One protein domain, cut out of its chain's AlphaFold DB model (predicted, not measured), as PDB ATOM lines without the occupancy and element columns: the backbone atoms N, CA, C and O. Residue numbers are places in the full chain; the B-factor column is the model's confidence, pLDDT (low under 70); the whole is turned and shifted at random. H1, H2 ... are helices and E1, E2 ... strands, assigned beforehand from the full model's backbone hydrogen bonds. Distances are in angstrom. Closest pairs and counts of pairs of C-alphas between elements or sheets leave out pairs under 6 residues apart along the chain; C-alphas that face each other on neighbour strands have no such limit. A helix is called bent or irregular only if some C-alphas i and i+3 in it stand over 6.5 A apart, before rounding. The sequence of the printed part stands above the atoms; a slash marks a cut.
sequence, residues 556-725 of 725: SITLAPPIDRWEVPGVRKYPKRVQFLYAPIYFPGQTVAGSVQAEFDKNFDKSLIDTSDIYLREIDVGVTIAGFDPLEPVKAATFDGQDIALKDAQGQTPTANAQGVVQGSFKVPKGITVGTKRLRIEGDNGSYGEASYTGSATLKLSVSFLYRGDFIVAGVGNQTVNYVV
ATOM      1  N   SER A 556      34.971 -16.107   8.012       88.69
ATOM      2  CA  SER A 556      35.539 -14.876   7.466       88.69
ATOM      3  C   SER A 556      36.710 -15.221   6.556       88.69
ATOM      4  O   SER A 556      37.658 -15.870   6.997       88.69
ATOM      5  N   ILE A 557      36.682 -14.744   5.312       90.31
ATOM      6  CA  ILE A 557      37.773 -14.923   4.354       90.31
ATOM      7  C   ILE A 557      38.465 -13.580   4.100       90.31
ATOM      8  O   ILE A 557      37.830 -12.596   3.730       90.31
ATOM      9  N   THR A 558      39.787 -13.565   4.247       90.94
ATOM     10  CA  THR A 558      40.660 -12.425   3.949       90.94
ATOM     11  C   THR A 558      41.562 -12.764   2.769       90.94
ATOM     12  O   THR A 558      42.218 -13.807   2.770       90.94
ATOM     13  N   LEU A 559      41.620 -11.868   1.781       89.94
ATOM     14  CA  LEU A 559      42.399 -12.033   0.553       89.94
ATOM     15  C   LEU A 559      43.633 -11.130   0.528       89.94
ATOM     16  O   LEU A 559      43.597 -10.001   1.020       89.94
ATOM     17  N   ALA A 560      44.712 -11.619  -0.080       87.38
ATOM     18  CA  ALA A 560      45.971 -10.904  -0.239       87.38
ATOM     19  C   ALA A 560      46.576 -11.157  -1.639       87.38
ATOM     20  O   ALA A 560      47.141 -12.227  -1.860       87.38
ATOM     21  N   PRO A 561      46.506 -10.195  -2.577       89.38
ATOM     22  CA  PRO A 561      45.773  -8.931  -2.488       89.38
ATOM     23  C   PRO A 561      44.247  -9.131  -2.630       89.38
ATOM     24  O   PRO A 561      43.809 -10.033  -3.342       89.38
ATOM     25  N   PRO A 562      43.415  -8.285  -1.995       81.56
ATOM     26  CA  PRO A 562      41.960  -8.313  -2.179       81.56
ATOM     27  C   PRO A 562      41.496  -7.575  -3.446       81.56
ATOM     28  O   PRO A 562      40.372  -7.775  -3.913       81.56
ATOM     29  N   ILE A 563      42.354  -6.703  -3.983       87.50
ATOM     30  CA  ILE A 563      42.095  -5.883  -5.163       87.50
ATOM     31  C   ILE A 563      43.298  -5.990  -6.097       87.50
ATOM     32  O   ILE A 563      44.427  -5.764  -5.661       87.50
ATOM     33  N   ASP A 564      43.053  -6.281  -7.372       87.69
ATOM     34  CA  ASP A 564      44.054  -6.193  -8.435       87.69
ATOM     35  C   ASP A 564      43.717  -5.052  -9.401       87.69
ATOM     36  O   ASP A 564      42.604  -4.959  -9.921       87.69
ATOM     37  N   ARG A 565      44.686  -4.166  -9.640       89.19
ATOM     38  CA  ARG A 565      44.568  -3.063 -10.598       89.19
ATOM     39  C   ARG A 565      45.758  -3.084 -11.539       89.19
ATOM     40  O   ARG A 565      46.901  -3.080 -11.086       89.19
ATOM     41  N   TRP A 566      45.499  -3.064 -12.841       87.75
ATOM     42  CA  TRP A 566      46.563  -3.031 -13.842       87.75
ATOM     43  C   TRP A 566      46.186  -2.205 -15.063       87.75
ATOM     44  O   TRP A 566      45.016  -1.948 -15.330       87.75
ATOM     45  N   GLU A 567      47.204  -1.808 -15.818       87.56
ATOM     46  CA  GLU A 567      47.042  -1.153 -17.110       87.56
ATOM     47  C   GLU A 567      47.121  -2.193 -18.234       87.56
ATOM     48  O   GLU A 567      48.030  -3.028 -18.260       87.56
ATOM     49  N   VAL A 568      46.168  -2.154 -19.163       85.25
ATOM     50  CA  VAL A 568      46.181  -3.009 -20.355       85.25
ATOM     51  C   VAL A 568      47.169  -2.423 -21.368       85.25
ATOM     52  O   VAL A 568      47.027  -1.256 -21.734       85.25
ATOM     53  N   PRO A 569      48.148  -3.202 -21.864       82.19
ATOM     54  CA  PRO A 569      49.107  -2.705 -22.843       82.19
ATOM     55  C   PRO A 569      48.444  -2.268 -24.156       82.19
ATOM     56  O   PRO A 569      47.625  -2.988 -24.725       82.19
ATOM     57  N   GLY A 570      48.875  -1.117 -24.677       79.75
ATOM     58  CA  GLY A 570      48.428  -0.574 -25.962       79.75
ATOM     59  C   GLY A 570      47.370   0.524 -25.837       79.75
ATOM     60  O   GLY A 570      46.813   0.770 -24.772       79.75
ATOM     61  N   VAL A 571      47.118   1.221 -26.946       82.75
ATOM     62  CA  VAL A 571      46.142   2.316 -27.016       82.75
ATOM     63  C   VAL A 571      45.015   1.917 -27.963       82.75
ATOM     64  O   VAL A 571      45.269   1.625 -29.132       82.75
ATOM     65  N   ARG A 572      43.769   1.911 -27.479       84.94
ATOM     66  CA  ARG A 572      42.575   1.651 -28.307       84.94
ATOM     67  C   ARG A 572      41.981   2.959 -28.797       84.94
ATOM     68  O   ARG A 572      42.073   3.969 -28.116       84.94
ATOM     69  N   LYS A 573      41.350   2.970 -29.966       83.44
ATOM     70  CA  LYS A 573      40.676   4.173 -30.466       83.44
ATOM     71  C   LYS A 573      39.243   4.223 -29.948       83.44
ATOM     72  O   LYS A 573      38.502   3.262 -30.127       83.44
ATOM     73  N   TYR A 574      38.841   5.348 -29.372       82.56
ATOM     74  CA  TYR A 574      37.446   5.605 -29.037       82.56
ATOM     75  C   TYR A 574      36.753   6.295 -30.228       82.56
ATOM     76  O   TYR A 574      37.265   7.301 -30.732       82.56
ATOM     77  N   PRO A 575      35.628   5.762 -30.742       75.62
ATOM     78  CA  PRO A 575      35.064   6.203 -32.021       75.62
ATOM     79  C   PRO A 575      34.294   7.525 -31.928       75.62
ATOM     80  O   PRO A 575      34.116   8.202 -32.942       75.62
ATOM     81  N   LYS A 576      33.839   7.907 -30.730       78.19
ATOM     82  CA  LYS A 576      33.081   9.138 -30.511       78.19
ATOM     83  C   LYS A 576      34.022  10.272 -30.131       78.19
ATOM     84  O   LYS A 576      34.876  10.141 -29.260       78.19
ATOM     85  N   ARG A 577      33.831  11.416 -30.779       77.62
ATOM     86  CA  ARG A 577      34.564  12.634 -30.453       77.62
ATOM     87  C   ARG A 577      33.965  13.276 -29.203       77.62
ATOM     88  O   ARG A 577      32.744  13.390 -29.121       77.62
ATOM     89  N   VAL A 578      34.800  13.725 -28.273       77.81
ATOM     90  CA  VAL A 578      34.344  14.565 -27.152       77.81
ATOM     91  C   VAL A 578      34.439  16.035 -27.538       77.81
ATOM     92  O   VAL A 578      35.346  16.429 -28.275       77.81
ATOM     93  N   GLN A 579      33.478  16.839 -27.092       73.94
ATOM     94  CA  GLN A 579      33.457  18.269 -27.364       73.94
ATOM     95  C   GLN A 579      33.276  19.036 -26.070       73.94
ATOM     96  O   GLN A 579      32.411  18.687 -25.279       73.94
ATOM     97  N   PHE A 580      34.071  20.084 -25.886       68.12
ATOM     98  CA  PHE A 580      33.977  20.938 -24.712       68.12
ATOM     99  C   PHE A 580      34.246  22.396 -25.057       68.12
ATOM    100  O   PHE A 580      34.928  22.716 -26.040       68.12
ATOM    101  N   LEU A 581      33.640  23.272 -24.263       61.72
ATOM    102  CA  LEU A 581      33.811  24.710 -24.361       61.72
ATOM    103  C   LEU A 581      35.030  25.102 -23.522       61.72
ATOM    104  O   LEU A 581      35.059  24.864 -22.317       61.72
ATOM    105  N   TYR A 582      36.041  25.687 -24.158       59.72
ATOM    106  CA  TYR A 582      37.206  26.230 -23.464       59.72
ATOM    107  C   TYR A 582      37.013  27.749 -23.311       59.72
ATOM    108  O   TYR A 582      37.348  28.510 -24.223       59.72
ATOM    109  N   ALA A 583      36.414  28.175 -22.189       55.66
ATOM    110  CA  ALA A 583      35.979  29.559 -21.926       55.66
ATOM    111  C   ALA A 583      36.550  30.139 -20.606       55.66
ATOM    112  O   ALA A 583      35.813  30.374 -19.648       55.66
ATOM    113  N   PRO A 584      37.866  30.400 -20.522       51.72
ATOM    114  CA  PRO A 584      38.505  30.851 -19.279       51.72
ATOM    115  C   PRO A 584      38.203  32.306 -18.872       51.72
ATOM    116  O   PRO A 584      38.557  32.732 -17.777       51.72
ATOM    117  N   ILE A 585      37.538  33.092 -19.726       50.78
ATOM    118  CA  ILE A 585      37.363  34.542 -19.528       50.78
ATOM    119  C   ILE A 585      36.225  34.872 -18.539       50.78
ATOM    120  O   ILE A 585      36.286  35.895 -17.860       50.78
ATOM    121  N   TYR A 586      35.200  34.020 -18.418       51.03
ATOM    122  CA  TYR A 586      34.003  34.320 -17.613       51.03
ATOM    123  C   TYR A 586      34.056  33.804 -16.160       51.03
ATOM    124  O   TYR A 586      33.306  34.305 -15.323       51.03
ATOM    125  N   PHE A 587      34.963  32.876 -15.824       51.03
ATOM    126  CA  PHE A 587      35.101  32.308 -14.470       51.03
ATOM    127  C   PHE A 587      36.568  32.263 -13.990       51.03
ATOM    128  O   PHE A 587      37.150  31.183 -13.860       51.03
ATOM    129  N   PRO A 588      37.193  33.416 -13.690       41.38
ATOM    130  CA  PRO A 588      38.553  33.450 -13.158       41.38
ATOM    131  C   PRO A 588      38.619  32.756 -11.786       41.38
ATOM    132  O   PRO A 588      37.914  33.134 -10.851       41.38
ATOM    133  N   GLY A 589      39.465  31.728 -11.663       48.31
ATOM    134  CA  GLY A 589      39.674  30.969 -10.421       48.31
ATOM    135  C   GLY A 589      38.841  29.689 -10.272       48.31
ATOM    136  O   GLY A 589      39.034  28.970  -9.291       48.31
ATOM    137  N   GLN A 590      37.961  29.355 -11.224       45.81
ATOM    138  CA  GLN A 590      37.406  28.002 -11.297       45.81
ATOM    139  C   GLN A 590      38.391  27.080 -12.020       45.81
ATOM    140  O   GLN A 590      38.744  27.305 -13.173       45.81
ATOM    141  N   THR A 591      38.842  26.033 -11.325       43.53
ATOM    142  CA  THR A 591      39.617  24.925 -11.893       43.53
ATOM    143  C   THR A 591      38.924  24.432 -13.161       43.53
ATOM    144  O   THR A 591      37.743  24.104 -13.099       43.53
ATOM    145  N   VAL A 592      39.649  24.407 -14.286       50.22
ATOM    146  CA  VAL A 592      39.196  23.969 -15.619       50.22
ATOM    147  C   VAL A 592      38.112  22.894 -15.520       50.22
ATOM    148  O   VAL A 592      38.392  21.721 -15.255       50.22
ATOM    149  N   ALA A 593      36.855  23.282 -15.736       50.16
ATOM    150  CA  ALA A 593      35.770  22.331 -15.886       50.16
ATOM    151  C   ALA A 593      35.880  21.706 -17.283       50.16
ATOM    152  O   ALA A 593      35.235  22.160 -18.220       50.16
ATOM    153  N   GLY A 594      36.716  20.674 -17.423       61.41
ATOM    154  CA  GLY A 594      36.742  19.833 -18.622       61.41
ATOM    155  C   GLY A 594      38.129  19.607 -19.214       61.41
ATOM    156  O   GLY A 594      38.461  20.156 -20.259       61.41
ATOM    157  N   SER A 595      38.939  18.747 -18.593       70.31
ATOM    158  CA  SER A 595      39.977  18.040 -19.353       70.31
ATOM    159  C   SER A 595      39.311  17.100 -20.369       70.31
ATOM    160  O   SER A 595      38.165  16.692 -20.173       70.31
ATOM    161  N   VAL A 596      40.022  16.685 -21.427       71.75
ATOM    162  CA  VAL A 596      39.512  15.641 -22.345       71.75
ATOM    163  C   VAL A 596      39.099  14.390 -21.563       71.75
ATOM    164  O   VAL A 596      38.109  13.761 -21.919       71.75
ATOM    165  N   GLN A 597      39.793  14.085 -20.458       81.31
ATOM    166  CA  GLN A 597      39.403  13.045 -19.505       81.31
ATOM    167  C   GLN A 597      38.058  13.349 -18.828       81.31
ATOM    168  O   GLN A 597      37.164  12.521 -18.893       81.31
ATOM    169  N   ALA A 598      37.873  14.526 -18.228       75.69
ATOM    170  CA  ALA A 598      36.631  14.866 -17.531       75.69
ATOM    171  C   ALA A 598      35.417  14.937 -18.478       75.69
ATOM    172  O   ALA A 598      34.299  14.601 -18.097       75.69
ATOM    173  N   GLU A 599      35.628  15.359 -19.722       76.25
ATOM    174  CA  GLU A 599      34.577  15.441 -20.742       76.25
ATOM    175  C   GLU A 599      34.286  14.094 -21.391       76.25
ATOM    176  O   GLU A 599      33.136  13.804 -21.734       76.25
ATOM    177  N   PHE A 600      35.304  13.238 -21.490       79.06
ATOM    178  CA  PHE A 600      35.111  11.816 -21.711       79.06
ATOM    179  C   PHE A 600      34.266  11.226 -20.576       79.06
ATOM    180  O   PHE A 600      33.183  10.737 -20.860       79.06
ATOM    181  N   ASP A 601      34.632  11.381 -19.305       80.62
ATOM    182  CA  ASP A 601      33.901  10.789 -18.172       80.62
ATOM    183  C   ASP A 601      32.421  11.231 -18.093       80.62
ATOM    184  O   ASP A 601      31.564  10.446 -17.686       80.62
ATOM    185  N   LYS A 602      32.084  12.453 -18.534       79.00
ATOM    186  CA  LYS A 602      30.693  12.949 -18.608       79.00
ATOM    187  C   LYS A 602      29.888  12.388 -19.784       79.00
ATOM    188  O   LYS A 602      28.688  12.161 -19.650       79.00
ATOM    189  N   ASN A 603      30.514  12.243 -20.953       71.00
ATOM    190  CA  ASN A 603      29.828  11.992 -22.228       71.00
ATOM    191  C   ASN A 603      30.191  10.644 -22.874       71.00
ATOM    192  O   ASN A 603      29.786  10.383 -24.025       71.00
ATOM    193  N   PHE A 604      30.988   9.819 -22.185       79.88
ATOM    194  CA  PHE A 604      31.405   8.525 -22.696       79.88
ATOM    195  C   PHE A 604      30.212   7.580 -22.770       79.88
ATOM    196  O   PHE A 604      29.312   7.571 -21.936       79.88
ATOM    197  N   ASP A 605      30.224   6.777 -23.819       78.88
ATOM    198  CA  ASP A 605      29.278   5.713 -24.052       78.88
ATOM    199  C   ASP A 605      30.050   4.402 -23.934       78.88
ATOM    200  O   ASP A 605      30.891   4.073 -24.778       78.88
ATOM    201  N   LYS A 606      29.779   3.672 -22.848       74.94
ATOM    202  CA  LYS A 606      30.435   2.398 -22.537       74.94
ATOM    203  C   LYS A 606      30.251   1.363 -23.652       74.94
ATOM    204  O   LYS A 606      31.129   0.527 -23.834       74.94
ATOM    205  N   SER A 607      29.153   1.425 -24.414       77.69
ATOM    206  CA  SER A 607      28.837   0.443 -25.464       77.69
ATOM    207  C   SER A 607      29.778   0.499 -26.672       77.69
ATOM    208  O   SER A 607      29.847  -0.453 -27.446       77.69
ATOM    209  N   LEU A 608      30.523   1.596 -26.832       78.12
ATOM    210  CA  LEU A 608      31.419   1.821 -27.967       78.12
ATOM    211  C   LEU A 608      32.828   1.249 -27.763       78.12
ATOM    212  O   LEU A 608      33.652   1.321 -28.678       78.12
ATOM    213  N   ILE A 609      33.129   0.730 -26.571       79.12
ATOM    214  CA  ILE A 609      34.425   0.143 -26.236       79.12
ATOM    215  C   ILE A 609      34.221  -1.357 -26.083       79.12
ATOM    216  O   ILE A 609      33.554  -1.814 -25.156       79.12
ATOM    217  N   ASP A 610      34.838  -2.124 -26.978       79.62
ATOM    218  CA  ASP A 610      34.912  -3.565 -26.801       79.62
ATOM    219  C   ASP A 610      35.794  -3.872 -25.583       79.62
ATOM    220  O   ASP A 610      36.975  -3.511 -25.543       79.62
ATOM    221  N   THR A 611      35.177  -4.472 -24.568       82.88
ATOM    222  CA  THR A 611      35.813  -4.932 -23.324       82.88
ATOM    223  C   THR A 611      35.717  -6.452 -23.168       82.88
ATOM    224  O   THR A 611      36.120  -6.985 -22.137       82.88
ATOM    225  N   SER A 612      35.212  -7.161 -24.188       80.50
ATOM    226  CA  SER A 612      35.010  -8.617 -24.167       80.50
ATOM    227  C   SER A 612      36.316  -9.412 -24.098       80.50
ATOM    228  O   SER A 612      36.317 -10.578 -23.707       80.50
ATOM    229  N   ASP A 613      37.442  -8.782 -24.428       81.44
ATOM    230  CA  ASP A 613      38.774  -9.371 -24.372       81.44
ATOM    231  C   ASP A 613      39.535  -9.059 -23.071       81.44
ATOM    232  O   ASP A 613      40.687  -9.471 -22.911       81.44
ATOM    233  N   ILE A 614      38.908  -8.343 -22.130       87.19
ATOM    234  CA  ILE A 614      39.537  -7.945 -20.869       87.19
ATOM    235  C   ILE A 614      39.175  -8.935 -19.760       87.19
ATOM    236  O   ILE A 614      38.071  -8.937 -19.208       87.19
ATOM    237  N   TYR A 615      40.158  -9.755 -19.400       90.38
ATOM    238  CA  TYR A 615      40.058 -10.770 -18.354       90.38
ATOM    239  C   TYR A 615      40.954 -10.428 -17.160       90.38
ATOM    240  O   TYR A 615      41.950  -9.719 -17.306       90.38
ATOM    241  N   LEU A 616      40.622 -10.962 -15.984       90.19
ATOM    242  CA  LEU A 616      41.494 -10.948 -14.814       90.19
ATOM    243  C   LEU A 616      42.845 -11.590 -15.137       90.19
ATOM    244  O   LEU A 616      42.933 -12.568 -15.886       90.19
ATOM    245  N   ARG A 617      43.908 -11.051 -14.538       88.12
ATOM    246  CA  ARG A 617      45.252 -11.612 -14.667       88.12
ATOM    247  C   ARG A 617      45.365 -12.894 -13.847       88.12
ATOM    248  O   ARG A 617      44.901 -12.954 -12.713       88.12
ATOM    249  N   GLU A 618      46.042 -13.894 -14.403       91.38
ATOM    250  CA  GLU A 618      46.352 -15.143 -13.701       91.38
ATOM    251  C   GLU A 618      47.454 -14.919 -12.647       91.38
ATOM    252  O   GLU A 618      48.625 -15.224 -12.888       91.38
ATOM    253  N   ILE A 619      47.090 -14.369 -11.489       87.62
ATOM    254  CA  ILE A 619      47.995 -14.138 -10.355       87.62
ATOM    255  C   ILE A 619      47.672 -15.065  -9.183       87.62
ATOM    256  O   ILE A 619      46.547 -15.552  -9.059       87.62
ATOM    257  N   ASP A 620      48.658 -15.291  -8.317       88.62
ATOM    258  CA  ASP A 620      48.458 -16.002  -7.056       88.62
ATOM    259  C   ASP A 620      47.844 -15.065  -6.009       88.62
ATOM    260  O   ASP A 620      48.364 -13.981  -5.735       88.62
ATOM    261  N   VAL A 621      46.732 -15.495  -5.417       91.31
ATOM    262  CA  VAL A 621      46.008 -14.779  -4.364       91.31
ATOM    263  C   VAL A 621      46.086 -15.597  -3.082       91.31
ATOM    264  O   VAL A 621      45.636 -16.743  -3.025       91.31
ATOM    265  N   GLY A 622      46.665 -15.003  -2.040       91.12
ATOM    266  CA  GLY A 622      46.674 -15.560  -0.694       91.12
ATOM    267  C   GLY A 622      45.296 -15.471  -0.045       91.12
ATOM    268  O   GLY A 622      44.592 -14.472  -0.188       91.12
ATOM    269  N   VAL A 623      44.926 -16.513   0.690       92.50
ATOM    270  CA  VAL A 623      43.640 -16.678   1.362       92.50
ATOM    271  C   VAL A 623      43.882 -17.060   2.817       92.50
ATOM    272  O   VAL A 623      44.605 -18.008   3.120       92.50
ATOM    273  N   THR A 624      43.258 -16.324   3.730       92.75
ATOM    274  CA  THR A 624      43.176 -16.679   5.150       92.75
ATOM    275  C   THR A 624      41.714 -16.795   5.545       92.75
ATOM    276  O   THR A 624      40.968 -15.830   5.414       92.75
ATOM    277  N   ILE A 625      41.309 -17.966   6.025       91.50
ATOM    278  CA  ILE A 625      39.945 -18.276   6.458       91.50
ATOM    279  C   ILE A 625      39.948 -18.379   7.977       91.50
ATOM    280  O   ILE A 625      40.821 -19.044   8.525       91.50
ATOM    281  N   ALA A 626      38.987 -17.762   8.657       89.69
ATOM    282  CA  ALA A 626      38.797 -17.883  10.100       89.69
ATOM    283  C   ALA A 626      37.344 -18.257  10.415       89.69
ATOM    284  O   ALA A 626      36.424 -17.557   9.991       89.69
ATOM    285  N   GLY A 627      37.146 -19.337  11.176       83.88
ATOM    286  CA  GLY A 627      35.820 -19.810  11.593       83.88
ATOM    287  C   GLY A 627      35.440 -21.207  11.098       83.88
ATOM    288  O   GLY A 627      34.268 -21.554  11.174       83.88
ATOM    289  N   PHE A 628      36.401 -21.989  10.594       88.38
ATOM    290  CA  PHE A 628      36.214 -23.429  10.361       88.38
ATOM    291  C   PHE A 628      36.308 -24.189  11.687       88.38
ATOM    292  O   PHE A 628      36.863 -23.671  12.663       88.38
ATOM    293  N   ASP A 629      35.814 -25.424  11.729       84.25
ATOM    294  CA  ASP A 629      36.021 -26.271  12.899       84.25
ATOM    295  C   ASP A 629      37.512 -26.644  13.037       84.25
ATOM    296  O   ASP A 629      38.229 -26.772  12.037       84.25
ATOM    297  N   PRO A 630      38.033 -26.809  14.268       86.06
ATOM    298  CA  PRO A 630      39.420 -27.212  14.466       86.06
ATOM    299  C   PRO A 630      39.749 -28.503  13.703       86.06
ATOM    300  O   PRO A 630      39.052 -29.504  13.857       86.06
ATOM    301  N   LEU A 631      40.846 -28.494  12.935       85.25
ATOM    302  CA  LEU A 631      41.310 -29.624  12.108       85.25
ATOM    303  C   LEU A 631      40.392 -30.007  10.930       85.25
ATOM    304  O   LEU A 631      40.575 -31.073  10.344       85.25
ATOM    305  N   GLU A 632      39.443 -29.152  10.545       86.69
ATOM    306  CA  GLU A 632      38.591 -29.369   9.371       86.69
ATOM    307  C   GLU A 632      39.359 -29.125   8.051       86.69
ATOM    308  O   GLU A 632      39.924 -28.040   7.861       86.69
ATOM    309  N   PRO A 633      39.406 -30.097   7.116       89.00
ATOM    310  CA  PRO A 633      39.999 -29.898   5.797       89.00
ATOM    311  C   PRO A 633      39.068 -29.109   4.864       89.00
ATOM    312  O   PRO A 633      37.841 -29.204   4.950       89.00
ATOM    313  N   VAL A 634      39.652 -28.351   3.930       90.38
ATOM    314  CA  VAL A 634      38.889 -27.726   2.838       90.38
ATOM    315  C   VAL A 634      38.401 -28.809   1.874       90.38
ATOM    316  O   VAL A 634      39.199 -29.585   1.351       90.38
ATOM    317  N   LYS A 635      37.094 -28.834   1.610       91.12
ATOM    318  CA  LYS A 635      36.438 -29.773   0.694       91.12
ATOM    319  C   LYS A 635      36.410 -29.255  -0.740       91.12
ATOM    320  O   LYS A 635      36.724 -29.992  -1.669       91.12
ATOM    321  N   ALA A 636      36.011 -27.998  -0.919       90.69
ATOM    322  CA  ALA A 636      35.880 -27.373  -2.229       90.69
ATOM    323  C   ALA A 636      36.132 -25.865  -2.147       90.69
ATOM    324  O   ALA A 636      35.827 -25.219  -1.144       90.69
ATOM    325  N   ALA A 637      36.668 -25.292  -3.220       92.50
ATOM    326  CA  ALA A 637      36.813 -23.855  -3.379       92.50
ATOM    327  C   ALA A 637      36.420 -23.472  -4.806       92.50
ATOM    328  O   ALA A 637      36.826 -24.127  -5.764       92.50
ATOM    329  N   THR A 638      35.635 -22.408  -4.942       93.56
ATOM    330  CA  THR A 638      35.163 -21.902  -6.233       93.56
ATOM    331  C   THR A 638      35.427 -20.409  -6.349       93.56
ATOM    332  O   THR A 638      35.255 -19.658  -5.386       93.56
ATOM    333  N   PHE A 639      35.826 -19.970  -7.537       93.81
ATOM    334  CA  PHE A 639      36.040 -18.572  -7.880       93.81
ATOM    335  C   PHE A 639      35.181 -18.219  -9.094       93.81
ATOM    336  O   PHE A 639      35.334 -18.811 -10.159       93.81
ATOM    337  N   ASP A 640      34.234 -17.297  -8.914       89.38
ATOM    338  CA  ASP A 640      33.209 -16.943  -9.911       89.38
ATOM    339  C   ASP A 640      32.427 -18.162 -10.452       89.38
ATOM    340  O   ASP A 640      32.038 -18.216 -11.615       89.38
ATOM    341  N   GLY A 641      32.227 -19.178  -9.602       83.69
ATOM    342  CA  GLY A 641      31.556 -20.433  -9.958       83.69
ATOM    343  C   GLY A 641      32.438 -21.484 -10.646       83.69
ATOM    344  O   GLY A 641      31.939 -22.569 -10.923       83.69
ATOM    345  N   GLN A 642      33.724 -21.206 -10.896       88.31
ATOM    346  CA  GLN A 642      34.692 -22.198 -11.385       88.31
ATOM    347  C   GLN A 642      35.470 -22.838 -10.233       88.31
ATOM    348  O   GLN A 642      35.909 -22.134  -9.324       88.31
ATOM    349  N   ASP A 643      35.695 -24.150 -10.295       90.94
ATOM    350  CA  ASP A 643      36.480 -24.873  -9.291       90.94
ATOM    351  C   ASP A 643      37.952 -24.441  -9.301       90.94
ATOM    352  O   ASP A 643      38.599 -24.356 -10.349       90.94
ATOM    353  N   ILE A 644      38.502 -24.203  -8.109       92.69
ATOM    354  CA  ILE A 644      39.904 -23.840  -7.898       92.69
ATOM    355  C   ILE A 644      40.551 -24.738  -6.844       92.69
ATOM    356  O   ILE A 644      39.925 -25.171  -5.880       92.69
ATOM    357  N   ALA A 645      41.851 -24.989  -7.003       90.19
ATOM    358  CA  ALA A 645      42.637 -25.713  -6.012       90.19
ATOM    359  C   ALA A 645      43.271 -24.727  -5.019       90.19
ATOM    360  O   ALA A 645      44.199 -24.001  -5.383       90.19
ATOM    361  N   LEU A 646      42.791 -24.727  -3.772       91.56
ATOM    362  CA  LEU A 646      43.460 -24.042  -2.664       91.56
ATOM    363  C   LEU A 646      44.681 -24.869  -2.238       91.56
ATOM    364  O   LEU A 646      44.560 -26.078  -2.035       91.56
ATOM    365  N   LYS A 647      45.845 -24.234  -2.103       91.38
ATOM    366  CA  LYS A 647      47.097 -24.896  -1.716       91.38
ATOM    367  C   LYS A 647      47.716 -24.233  -0.494       91.38
ATOM    368  O   LYS A 647      47.781 -23.010  -0.437       91.38
ATOM    369  N   ASP A 648      48.180 -25.023   0.466       89.12
ATOM    370  CA  ASP A 648      49.026 -24.534   1.560       89.12
ATOM    371  C   ASP A 648      50.465 -24.239   1.085       89.12
ATOM    372  O   ASP A 648      50.817 -24.407  -0.088       89.12
ATOM    373  N   ALA A 649      51.330 -23.816   2.012       82.44
ATOM    374  CA  ALA A 649      52.742 -23.542   1.733       82.44
ATOM    375  C   ALA A 649      53.538 -24.782   1.262       82.44
ATOM    376  O   ALA A 649      54.645 -24.642   0.744       82.44
ATOM    377  N   GLN A 650      52.992 -25.989   1.435       82.50
ATOM    378  CA  GLN A 650      53.559 -27.273   1.028       82.50
ATOM    379  C   GLN A 650      52.911 -27.815  -0.264       82.50
ATOM    380  O   GLN A 650      53.283 -28.891  -0.739       82.50
ATOM    381  N   GLY A 651      51.974 -27.071  -0.861       81.50
ATOM    382  CA  GLY A 651      51.278 -27.431  -2.094       81.50
ATOM    383  C   GLY A 651      50.151 -28.455  -1.925       81.50
ATOM    384  O   GLY A 651      49.688 -28.989  -2.935       81.50
ATOM    385  N   GLN A 652      49.728 -28.746  -0.691       85.56
ATOM    386  CA  GLN A 652      48.657 -29.692  -0.358       85.56
ATOM    387  C   GLN A 652      47.328 -28.975  -0.091       85.56
ATOM    388  O   GLN A 652      47.278 -27.749   0.009       85.56
ATOM    389  N   THR A 653      46.236 -29.743   0.009       88.06
ATOM    390  CA  THR A 653      44.922 -29.185   0.373       88.06
ATOM    391  C   THR A 653      44.973 -28.692   1.824       88.06
ATOM    392  O   THR A 653      45.261 -29.488   2.721       88.06
ATOM    393  N   PRO A 654      44.716 -27.401   2.078       89.62
ATOM    394  CA  PRO A 654      44.909 -26.818   3.394       89.62
ATOM    395  C   PRO A 654      43.842 -27.300   4.386       89.62
ATOM    396  O   PRO A 654      42.678 -27.506   4.043       89.62
ATOM    397  N   THR A 655      44.262 -27.474   5.638       90.19
ATOM    398  CA  THR A 655      43.427 -27.922   6.765       90.19
ATOM    399  C   THR A 655      43.450 -26.868   7.870       90.19
ATOM    400  O   THR A 655      44.477 -26.218   8.081       90.19
ATOM    401  N   ALA A 656      42.330 -26.676   8.569       89.25
ATOM    402  CA  ALA A 656      42.229 -25.713   9.658       89.25
ATOM    403  C   ALA A 656      43.153 -26.077  10.831       89.25
ATOM    404  O   ALA A 656      43.283 -27.238  11.215       89.25
ATOM    405  N   ASN A 657      43.787 -25.079  11.444       87.31
ATOM    406  CA  ASN A 657      44.560 -25.277  12.669       87.31
ATOM    407  C   ASN A 657      43.647 -25.450  13.906       87.31
ATOM    408  O   ASN A 657      42.419 -25.428  13.811       87.31
ATOM    409  N   ALA A 658      44.241 -25.596  15.096       81.69
ATOM    410  CA  ALA A 658      43.505 -25.780  16.354       81.69
ATOM    411  C   ALA A 658      42.571 -24.604  16.724       81.69
ATOM    412  O   ALA A 658      41.728 -24.746  17.606       81.69
ATOM    413  N   GLN A 659      42.726 -23.452  16.070       83.50
ATOM    414  CA  GLN A 659      41.923 -22.246  16.248       83.50
ATOM    415  C   GLN A 659      40.898 -22.040  15.116       83.50
ATOM    416  O   GLN A 659      40.274 -20.983  15.065       83.50
ATOM    417  N   GLY A 660      40.730 -23.007  14.205       84.62
ATOM    418  CA  GLY A 660      39.760 -22.903  13.109       84.62
ATOM    419  C   GLY A 660      40.196 -21.974  11.972       84.62
ATOM    420  O   GLY A 660      39.351 -21.389  11.287       84.62
ATOM    421  N   VAL A 661      41.511 -21.780  11.802       89.75
ATOM    422  CA  VAL A 661      42.092 -20.912  10.767       89.75
ATOM    423  C   VAL A 661      42.745 -21.743   9.668       89.75
ATOM    424  O   VAL A 661      43.597 -22.585   9.953       89.75
ATOM    425  N   VAL A 662      42.393 -21.460   8.414       90.94
ATOM    426  CA  VAL A 662      42.995 -22.053   7.210       90.94
ATOM    427  C   VAL A 662      43.831 -20.995   6.496       90.94
ATOM    428  O   VAL A 662      43.371 -19.872   6.298       90.94
ATOM    429  N   GLN A 663      45.045 -21.343   6.078       92.00
ATOM    430  CA  GLN A 663      45.883 -20.492   5.231       92.00
ATOM    431  C   GLN A 663      46.239 -21.235   3.949       92.00
ATOM    432  O   GLN A 663      46.655 -22.391   3.991       92.00
ATOM    433  N   GLY A 664      46.095 -20.561   2.816       92.19
ATOM    434  CA  GLY A 664      46.494 -21.097   1.525       92.19
ATOM    435  C   GLY A 664      46.534 -20.024   0.450       92.19
ATOM    436  O   GLY A 664      46.374 -18.840   0.731       92.19
ATOM    437  N   SER A 665      46.738 -20.430  -0.790       92.69
ATOM    438  CA  SER A 665      46.620 -19.574  -1.961       92.69
ATOM    439  C   SER A 665      45.973 -20.326  -3.115       92.69
ATOM    440  O   SER A 665      45.939 -21.559  -3.145       92.69
ATOM    441  N   PHE A 666      45.441 -19.577  -4.070       93.44
ATOM    442  CA  PHE A 666      45.015 -20.105  -5.361       93.44
ATOM    443  C   PHE A 666      45.475 -19.169  -6.470       93.44
ATOM    444  O   PHE A 666      45.695 -17.979  -6.242       93.44
ATOM    445  N   LYS A 667      45.580 -19.703  -7.685       93.00
ATOM    446  CA  LYS A 667      45.834 -18.906  -8.882       93.00
ATOM    447  C   LYS A 667      44.505 -18.539  -9.533       93.00
ATOM    448  O   LYS A 667      43.673 -19.425  -9.734       93.00
ATOM    449  N   VAL A 668      44.305 -17.266  -9.872       92.44
ATOM    450  CA  VAL A 668      43.090 -16.807 -10.566       92.44
ATOM    451  C   VAL A 668      42.919 -17.584 -11.886       92.44
ATOM    452  O   VAL A 668      43.866 -17.619 -12.680       92.44
ATOM    453  N   PRO A 669      41.750 -18.212 -12.136       90.75
ATOM    454  CA  PRO A 669      41.496 -18.962 -13.363       90.75
ATOM    455  C   PRO A 669      41.531 -18.098 -14.622       90.75
ATOM    456  O   PRO A 669      41.187 -16.914 -14.615       90.75
ATOM    457  N   LYS A 670      41.897 -18.720 -15.742       88.56
ATOM    458  CA  LYS A 670      41.904 -18.065 -17.049       88.56
ATOM    459  C   LYS A 670      40.474 -17.828 -17.552       88.56
ATOM    460  O   LYS A 670      39.632 -18.714 -17.463       88.56
ATOM    461  N   GLY A 671      40.231 -16.667 -18.165       86.25
ATOM    462  CA  GLY A 671      38.960 -16.358 -18.835       86.25
ATOM    463  C   GLY A 671      37.879 -15.758 -17.932       86.25
ATOM    464  O   GLY A 671      36.744 -15.595 -18.373       86.25
ATOM    465  N   ILE A 672      38.213 -15.393 -16.692       89.50
ATOM    466  CA  ILE A 672      37.305 -14.652 -15.810       89.50
ATOM    467  C   ILE A 672      37.326 -13.169 -16.185       89.50
ATOM    468  O   ILE A 672      38.395 -12.572 -16.263       89.50
ATOM    469  N   THR A 673      36.167 -12.560 -16.423       89.69
ATOM    470  CA  THR A 673      36.056 -11.128 -16.763       89.69
ATOM    471  C   THR A 673      36.390 -10.221 -15.578       89.69
ATOM    472  O   THR A 673      36.334 -10.638 -14.423       89.69
ATOM    473  N   VAL A 674      36.733  -8.962 -15.845       87.75
ATOM    474  CA  VAL A 674      36.983  -7.959 -14.792       87.75
ATOM    475  C   VAL A 674      35.717  -7.592 -14.013       87.75
ATOM    476  O   VAL A 674      34.597  -7.826 -14.469       87.75
ATOM    477  N   GLY A 675      35.890  -7.054 -12.806       86.44
ATOM    478  CA  GLY A 675      34.812  -6.714 -11.881       86.44
ATOM    479  C   GLY A 675      34.973  -7.364 -10.506       86.44
ATOM    480  O   GLY A 675      36.040  -7.858 -10.136       86.44
ATOM    481  N   THR A 676      33.890  -7.341  -9.727       89.44
ATOM    482  CA  THR A 676      33.843  -7.962  -8.396       89.44
ATOM    483  C   THR A 676      33.411  -9.418  -8.527       89.44
ATOM    484  O   THR A 676      32.291  -9.694  -8.953       89.44
ATOM    485  N   LYS A 677      34.301 -10.347  -8.174       91.75
ATOM    486  CA  LYS A 677      34.106 -11.795  -8.280       91.75
ATOM    487  C   LYS A 677      33.994 -12.434  -6.908       91.75
ATOM    488  O   LYS A 677      34.652 -12.014  -5.956       91.75
ATOM    489  N   ARG A 678      33.152 -13.459  -6.810       92.56
ATOM    490  CA  ARG A 678      32.912 -14.190  -5.563       92.56
ATOM    491  C   ARG A 678      33.891 -15.350  -5.438       92.56
ATOM    492  O   ARG A 678      33.960 -16.192  -6.327       92.56
ATOM    493  N   LEU A 679      34.592 -15.409  -4.316       93.44
ATOM    494  CA  LEU A 679      35.292 -16.593  -3.839       93.44
ATOM    495  C   LEU A 679      34.418 -17.265  -2.781       93.44
ATOM    496  O   LEU A 679      34.000 -16.606  -1.829       93.44
ATOM    497  N   ARG A 680      34.171 -18.565  -2.926       93.12
ATOM    498  CA  ARG A 680      33.468 -19.387  -1.935       93.12
ATOM    499  C   ARG A 680      34.302 -20.611  -1.602       93.12
ATOM    500  O   ARG A 680      34.777 -21.288  -2.510       93.12
ATOM    501  N   ILE A 681      34.464 -20.895  -0.315       92.31
ATOM    502  CA  ILE A 681      35.230 -22.042   0.180       92.31
ATOM    503  C   ILE A 681      34.362 -22.824   1.158       92.31
ATOM    504  O   ILE A 681      33.713 -22.227   2.013       92.31
ATOM    505  N   GLU A 682      34.362 -24.145   1.027       91.44
ATOM    506  CA  GLU A 682      33.580 -25.079   1.833       91.44
ATOM    507  C   GLU A 682      34.516 -26.069   2.533       91.44
ATOM    508  O   GLU A 682      35.443 -26.607   1.921       91.44
ATOM    509  N   GLY A 683      34.285 -26.285   3.821       89.44
ATOM    510  CA  GLY A 683      34.923 -27.308   4.638       89.44
ATOM    511  C   GLY A 683      34.126 -28.613   4.632       89.44
ATOM    512  O   GLY A 683      32.964 -28.666   4.218       89.44
ATOM    513  N   ASP A 684      34.772 -29.698   5.049       86.88
ATOM    514  CA  ASP A 684      34.187 -31.042   4.985       86.88
ATOM    515  C   ASP A 684      33.075 -31.289   6.027       86.88
ATOM    516  O   ASP A 684      32.176 -32.096   5.789       86.88
ATOM    517  N   ASN A 685      33.067 -30.536   7.132       83.06
ATOM    518  CA  ASN A 685      32.059 -30.635   8.195       83.06
ATOM    519  C   ASN A 685      30.854 -29.702   7.981       83.06
ATOM    520  O   ASN A 685      29.941 -29.681   8.807       83.06
ATOM    521  N   GLY A 686      30.810 -28.971   6.862       78.06
ATOM    522  CA  GLY A 686      29.708 -28.068   6.517       78.06
ATOM    523  C   GLY A 686      29.986 -26.585   6.780       78.06
ATOM    524  O   GLY A 686      29.120 -25.760   6.472       78.06
ATOM    525  N   SER A 687      31.183 -26.231   7.265       86.25
ATOM    526  CA  SER A 687      31.651 -24.842   7.306       86.25
ATOM    527  C   SER A 687      31.714 -24.266   5.896       86.25
ATOM    528  O   SER A 687      32.155 -24.931   4.961       86.25
ATOM    529  N   TYR A 688      31.345 -23.004   5.715       89.69
ATOM    530  CA  TYR A 688      31.584 -22.312   4.450       89.69
ATOM    531  C   TYR A 688      31.934 -20.852   4.695       89.69
ATOM    532  O   TYR A 688      31.539 -20.285   5.707       89.69
ATOM    533  N   GLY A 689      32.678 -20.232   3.788       89.00
ATOM    534  CA  GLY A 689      33.030 -18.817   3.845       89.00
ATOM    535  C   GLY A 689      33.016 -18.189   2.460       89.00
ATOM    536  O   GLY A 689      33.201 -18.877   1.452       89.00
ATOM    537  N   GLU A 690      32.800 -16.876   2.405       91.94
ATOM    538  CA  GLU A 690      32.738 -16.127   1.150       91.94
ATOM    539  C   GLU A 690      33.506 -14.808   1.248       91.94
ATOM    540  O   GLU A 690      33.491 -14.140   2.280       91.94
ATOM    541  N   ALA A 691      34.173 -14.429   0.158       91.62
ATOM    542  CA  ALA A 691      34.823 -13.132  -0.003       91.62
ATOM    543  C   ALA A 691      34.638 -12.602  -1.426       91.62
ATOM    544  O   ALA A 691      34.441 -13.356  -2.379       91.62
ATOM    545  N   SER A 692      34.740 -11.285  -1.570       91.81
ATOM    546  CA  SER A 692      34.771 -10.609  -2.862       91.81
ATOM    547  C   SER A 692      36.206 -10.246  -3.238       91.81
ATOM    548  O   SER A 692      36.890  -9.562  -2.477       91.81
ATOM    549  N   TYR A 693      36.633 -10.646  -4.428       91.00
ATOM    550  CA  TYR A 693      37.870 -10.197  -5.056       91.00
ATOM    551  C   TYR A 693      37.534  -9.196  -6.159       91.00
ATOM    552  O   TYR A 693      36.665  -9.469  -6.986       91.00
ATOM    553  N   THR A 694      38.201  -8.044  -6.190       90.31
ATOM    554  CA  THR A 694      37.939  -7.022  -7.220       90.31
ATOM    555  C   THR A 694      39.130  -6.887  -8.148       90.31
ATOM    556  O   THR A 694      40.202  -6.482  -7.711       90.31
ATOM    557  N   GLY A 695      38.940  -7.167  -9.434       89.06
ATOM    558  CA  GLY A 695      39.927  -6.836 -10.456       89.06
ATOM    559  C   GLY A 695      39.416  -5.733 -11.368       89.06
ATOM    560  O   GLY A 695      38.314  -5.854 -11.897       89.06
ATOM    561  N   SER A 696      40.205  -4.679 -11.562       88.06
ATOM    562  CA  SER A 696      39.878  -3.581 -12.478       88.06
ATOM    563  C   SER A 696      41.034  -3.318 -13.433       88.06
ATOM    564  O   SER A 696      42.186  -3.216 -13.003       88.06
ATOM    565  N   ALA A 697      40.717  -3.142 -14.709       88.38
ATOM    566  CA  ALA A 697      41.701  -2.874 -15.745       88.38
ATOM    567  C   ALA A 697      41.579  -1.429 -16.234       88.38
ATOM    568  O   ALA A 697      40.485  -0.968 -16.544       88.38
ATOM    569  N   THR A 698      42.702  -0.727 -16.359       90.88
ATOM    570  CA  THR A 698      42.752   0.599 -16.978       90.88
ATOM    571  C   THR A 698      43.156   0.462 -18.442       90.88
ATOM    572  O   THR A 698      44.255   0.006 -18.757       90.88
ATOM    573  N   LEU A 699      42.268   0.868 -19.344       88.75
ATOM    574  CA  LEU A 699      42.500   0.983 -20.778       88.75
ATOM    575  C   LEU A 699      42.983   2.392 -21.125       88.75
ATOM    576  O   LEU A 699      42.387   3.378 -20.694       88.75
ATOM    577  N   LYS A 700      44.005   2.494 -21.977       90.38
ATOM    578  CA  LYS A 700      44.369   3.754 -22.633       90.38
ATOM    579  C   LYS A 700      43.577   3.908 -23.922       90.38
ATOM    580  O   LYS A 700      43.707   3.100 -24.843       90.38
ATOM    581  N   LEU A 701      42.760   4.951 -24.001       87.62
ATOM    582  CA  LEU A 701      41.924   5.246 -25.157       87.62
ATOM    583  C   LEU A 701      42.411   6.509 -25.862       87.62
ATOM    584  O   LEU A 701      42.428   7.581 -25.271       87.62
ATOM    585  N   SER A 702      42.761   6.412 -27.139       88.44
ATOM    586  CA  SER A 702      42.942   7.568 -28.009       88.44
ATOM    587  C   SER A 702      41.570   8.114 -28.395       88.44
ATOM    588  O   SER A 702      40.814   7.477 -29.136       88.44
ATOM    589  N   VAL A 703      41.250   9.288 -27.867       86.25
ATOM    590  CA  VAL A 703      39.998  10.003 -28.089       86.25
ATOM    591  C   VAL A 703      40.285  11.204 -28.972       86.25
ATOM    592  O   VAL A 703      41.134  12.037 -28.652       86.25
ATOM    593  N   SER A 704      39.545  11.318 -30.072       82.88
ATOM    594  CA  SER A 704      39.486  12.575 -30.806       82.88
ATOM    595  C   SER A 704      38.669  13.577 -29.999       82.88
ATOM    596  O   SER A 704      37.585  13.249 -29.517       82.88
ATOM    597  N   PHE A 705      39.139  14.809 -29.883       80.81
ATOM    598  CA  PHE A 705      38.398  15.885 -29.238       80.81
ATOM    599  C   PHE A 705      38.253  17.078 -30.176       80.81
ATOM    600  O   PHE A 705      39.072  17.288 -31.073       80.81
ATOM    601  N   LEU A 706      37.177  17.833 -29.984       74.31
ATOM    602  CA  LEU A 706      36.972  19.138 -30.596       74.31
ATOM    603  C   LEU A 706      36.720  20.138 -29.479       74.31
ATOM    604  O   LEU A 706      35.739  20.004 -28.760       74.31
ATOM    605  N   TYR A 707      37.572  21.140 -29.329       74.50
ATOM    606  CA  TYR A 707      37.285  22.229 -28.398       74.50
ATOM    607  C   TYR A 707      36.814  23.446 -29.184       74.50
ATOM    608  O   TYR A 707      37.275  23.675 -30.303       74.50
ATOM    609  N   ARG A 708      35.870  24.204 -28.625       63.56
ATOM    610  CA  ARG A 708      35.457  25.514 -29.147       63.56
ATOM    611  C   ARG A 708      35.765  26.568 -28.095       63.56
ATOM    612  O   ARG A 708      35.388  26.397 -26.943       63.56
ATOM    613  N   GLY A 709      36.457  27.629 -28.496       59.50
ATOM    614  CA  GLY A 709      36.564  28.852 -27.700       59.50
ATOM    615  C   GLY A 709      35.558  29.904 -28.168       59.50
ATOM    616  O   GLY A 709      35.220  29.941 -29.353       59.50
ATOM    617  N   ASP A 710      35.151  30.790 -27.258       56.94
ATOM    618  CA  ASP A 710      34.091  31.799 -27.458       56.94
ATOM    619  C   ASP A 710      34.322  32.757 -28.640       56.94
ATOM    620  O   ASP A 710      33.392  33.392 -29.124       56.94
ATOM    621  N   PHE A 711      35.554  32.867 -29.154       54.69
ATOM    622  CA  PHE A 711      35.872  33.808 -30.235       54.69
ATOM    623  C   PHE A 711      36.743  33.197 -31.339       54.69
ATOM    624  O   PHE A 711      37.758  33.773 -31.712       54.69
ATOM    625  N   ILE A 712      36.319  32.056 -31.892       50.38
ATOM    626  CA  ILE A 712      36.803  31.492 -33.172       50.38
ATOM    627  C   ILE A 712      38.228  30.907 -33.113       50.38
ATOM    628  O   ILE A 712      39.150  31.441 -33.709       50.38
ATOM    629  N   VAL A 713      38.391  29.748 -32.467       51.91
ATOM    630  CA  VAL A 713      39.230  28.638 -32.969       51.91
ATOM    631  C   VAL A 713      38.566  27.346 -32.490       51.91
ATOM    632  O   VAL A 713      38.418  27.133 -31.287       51.91
ATOM    633  N   ALA A 714      38.119  26.507 -33.427       57.84
ATOM    634  CA  ALA A 714      37.738  25.132 -33.132       57.84
ATOM    635  C   ALA A 714      38.931  24.236 -33.476       57.84
ATOM    636  O   ALA A 714      39.243  24.063 -34.654       57.84
ATOM    637  N   GLY A 715      39.632  23.721 -32.469       62.09
ATOM    638  CA  GLY A 715      40.749  22.801 -32.682       62.09
ATOM    639  C   GLY A 715      40.273  21.353 -32.653       62.09
ATOM    640  O   GLY A 715      39.368  21.012 -31.891       62.09
ATOM    641  N   VAL A 716      40.875  20.499 -33.483       70.69
ATOM    642  CA  VAL A 716      40.680  19.043 -33.441       70.69
ATOM    643  C   VAL A 716      42.009  18.396 -33.090       70.69
ATOM    644  O   VAL A 716      43.015  18.661 -33.741       70.69
ATOM    645  N   GLY A 717      42.006  17.537 -32.078       76.69
ATOM    646  CA  GLY A 717      43.187  16.802 -31.640       76.69
ATOM    647  C   GLY A 717      42.840  15.376 -31.239       76.69
ATOM    648  O   GLY A 717      41.668  15.010 -31.171       76.69
ATOM    649  N   ASN A 718      43.865  14.569 -30.975       81.62
ATOM    650  CA  ASN A 718      43.717  13.272 -30.323       81.62
ATOM    651  C   ASN A 718      44.469  13.320 -28.996       81.62
ATOM    652  O   ASN A 718      45.617  13.756 -28.962       81.62
ATOM    653  N   GLN A 719      43.845  12.850 -27.924       84.31
ATOM    654  CA  GLN A 719      44.486  12.700 -26.622       84.31
ATOM    655  C   GLN A 719      44.205  11.304 -26.079       84.31
ATOM    656  O   GLN A 719      43.146  10.730 -26.331       84.31
ATOM    657  N   THR A 720      45.171  10.750 -25.355       87.75
ATOM    658  CA  THR A 720      44.975   9.495 -24.636       87.75
ATOM    659  C   THR A 720      44.303   9.782 -23.298       87.75
ATOM    660  O   THR A 720      44.835  10.553 -22.502       87.75
ATOM    661  N   VAL A 721      43.156   9.157 -23.056       86.50
ATOM    662  CA  VAL A 721      42.451   9.149 -21.768       86.50
ATOM    663  C   VAL A 721      42.531   7.759 -21.145       86.50
ATOM    664  O   VAL A 721      42.711   6.761 -21.846       86.50
ATOM    665  N   ASN A 722      42.392   7.692 -19.828       88.38
ATOM    666  CA  ASN A 722      42.320   6.446 -19.082       88.38
ATOM    667  C   ASN A 722      40.852   6.070 -18.872       88.38
ATOM    668  O   ASN A 722      40.052   6.888 -18.428       88.38
ATOM    669  N   TYR A 723      40.502   4.824 -19.161       85.38
ATOM    670  CA  TYR A 723      39.175   4.276 -18.915       85.38
ATOM    671  C   TYR A 723      39.291   3.039 -18.028       85.38
ATOM    672  O   TYR A 723      39.984   2.091 -18.387       85.38
ATOM    673  N   VAL A 724      38.640   3.056 -16.865       85.31
ATOM    674  CA  VAL A 724      38.644   1.929 -15.923       85.31
ATOM    675  C   VAL A 724      37.443   1.033 -16.224       85.31
ATOM    676  O   VAL A 724      36.306   1.509 -16.220       85.31
ATOM    677  N   VAL A 725      37.710  -0.241 -16.513       80.25
ATOM    678  CA  VAL A 725      36.705  -1.272 -16.826       80.25
ATOM    679  C   VAL A 725      36.209  -1.960 -15.567       80.25
ATOM    680  O   VAL A 725      37.071  -2.360 -14.744       80.25
TER     681      VAL A 725
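What this domain is: This is residues 556 to 725 of the 725 residues of the protein "DUF4815 domain-containing protein" of Comamonas piscis (UniProt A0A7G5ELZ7). The domain is a long, twisted rod of strands, with the bent 21-residue strand E7 running along much of its length. At one end the three-stranded sheet E1 E3 E5 sits over E4, E6 and the first part of E7 as a partial sandwich; at the other end E2, E7 and E8 form a ribbon that curls round the short helix H1, and residues 586 to 591 stick out there. The 170 printed residues include eight named strands and one named helix, in the order E1 E2 H1 E3 E4 E5 E6 E7 E8, and the class is mostly strand. E1 E3 E5 is antiparallel, while the branched sheet E2 E4 E6 E7 E8 is mixed. The whole is only just extended, close to loose, with a radius of gyration of the C-alphas of 23.5 A and spans of 76 by 33 by 23 A.

How they stand to each other: E1, residues 556 to 560, is antiparallel to E3, residues 620 to 626, with N 558 and O 624 2.8 A apart, within hydrogen-bond range. On the other side of E3 is E5, residues 661 to 667, also antiparallel, with N 623 and O 664 at 2.7 A. E1 runs on into E2, residues 563 to 581, which bends by 92 degrees at residue 570. E2 is parallel to E7, residues 688 to 708, with N 572 and O 700 at 2.9 A. H1, residues 596 to 603, is on the branched sheet; its closest C-alphas to E8, residues 714 to 724, are those of Gln 597 and Val 721, 5.4 A apart. In H1 every O i to N i+4 pair is within hydrogen-bond range. E4, residues 634 to 639, is antiparallel to E6, residues 675 to 683, with N 638 and O 680 at 2.8 A. E6, E7 and E8 form a meander, each strand the antiparallel neighbour of the one before, in two hairpins; N 677 and O 693 are 2.8 A apart, as are N 701 and O 721. E2 lies on one side of E7, E6 and E8 on the other side. The two sheets form a sandwich, two sheets face to face, with best planes 24 degrees apart; the closest C-alphas of E1 and E7 are those of Ile 557 and Ala 691, 5.6 A.

Where its parts are: E1 begins at C-alpha 556, (35.539, -14.876, 7.466). E2 measures 37.1 A, E6 26.4 A, E7 58.6 A and E8 28.9 A from first to last C-alpha. E7 ends at C-alpha 708, (35.457, 25.514, -29.147), and E8 at C-alpha 724, (38.644, 1.929, -15.923).

The domain as a whole: The two C-alphas farthest apart, those of Leu 631 and Phe 711, are 76.5 A apart. The printed part has no cut. The links E2 to H1, H1 to E3 and E4 to E5 are long. Residues 580 to 594 and 708 to 715 have pLDDT under 70; the mean of the printed part is 81.8.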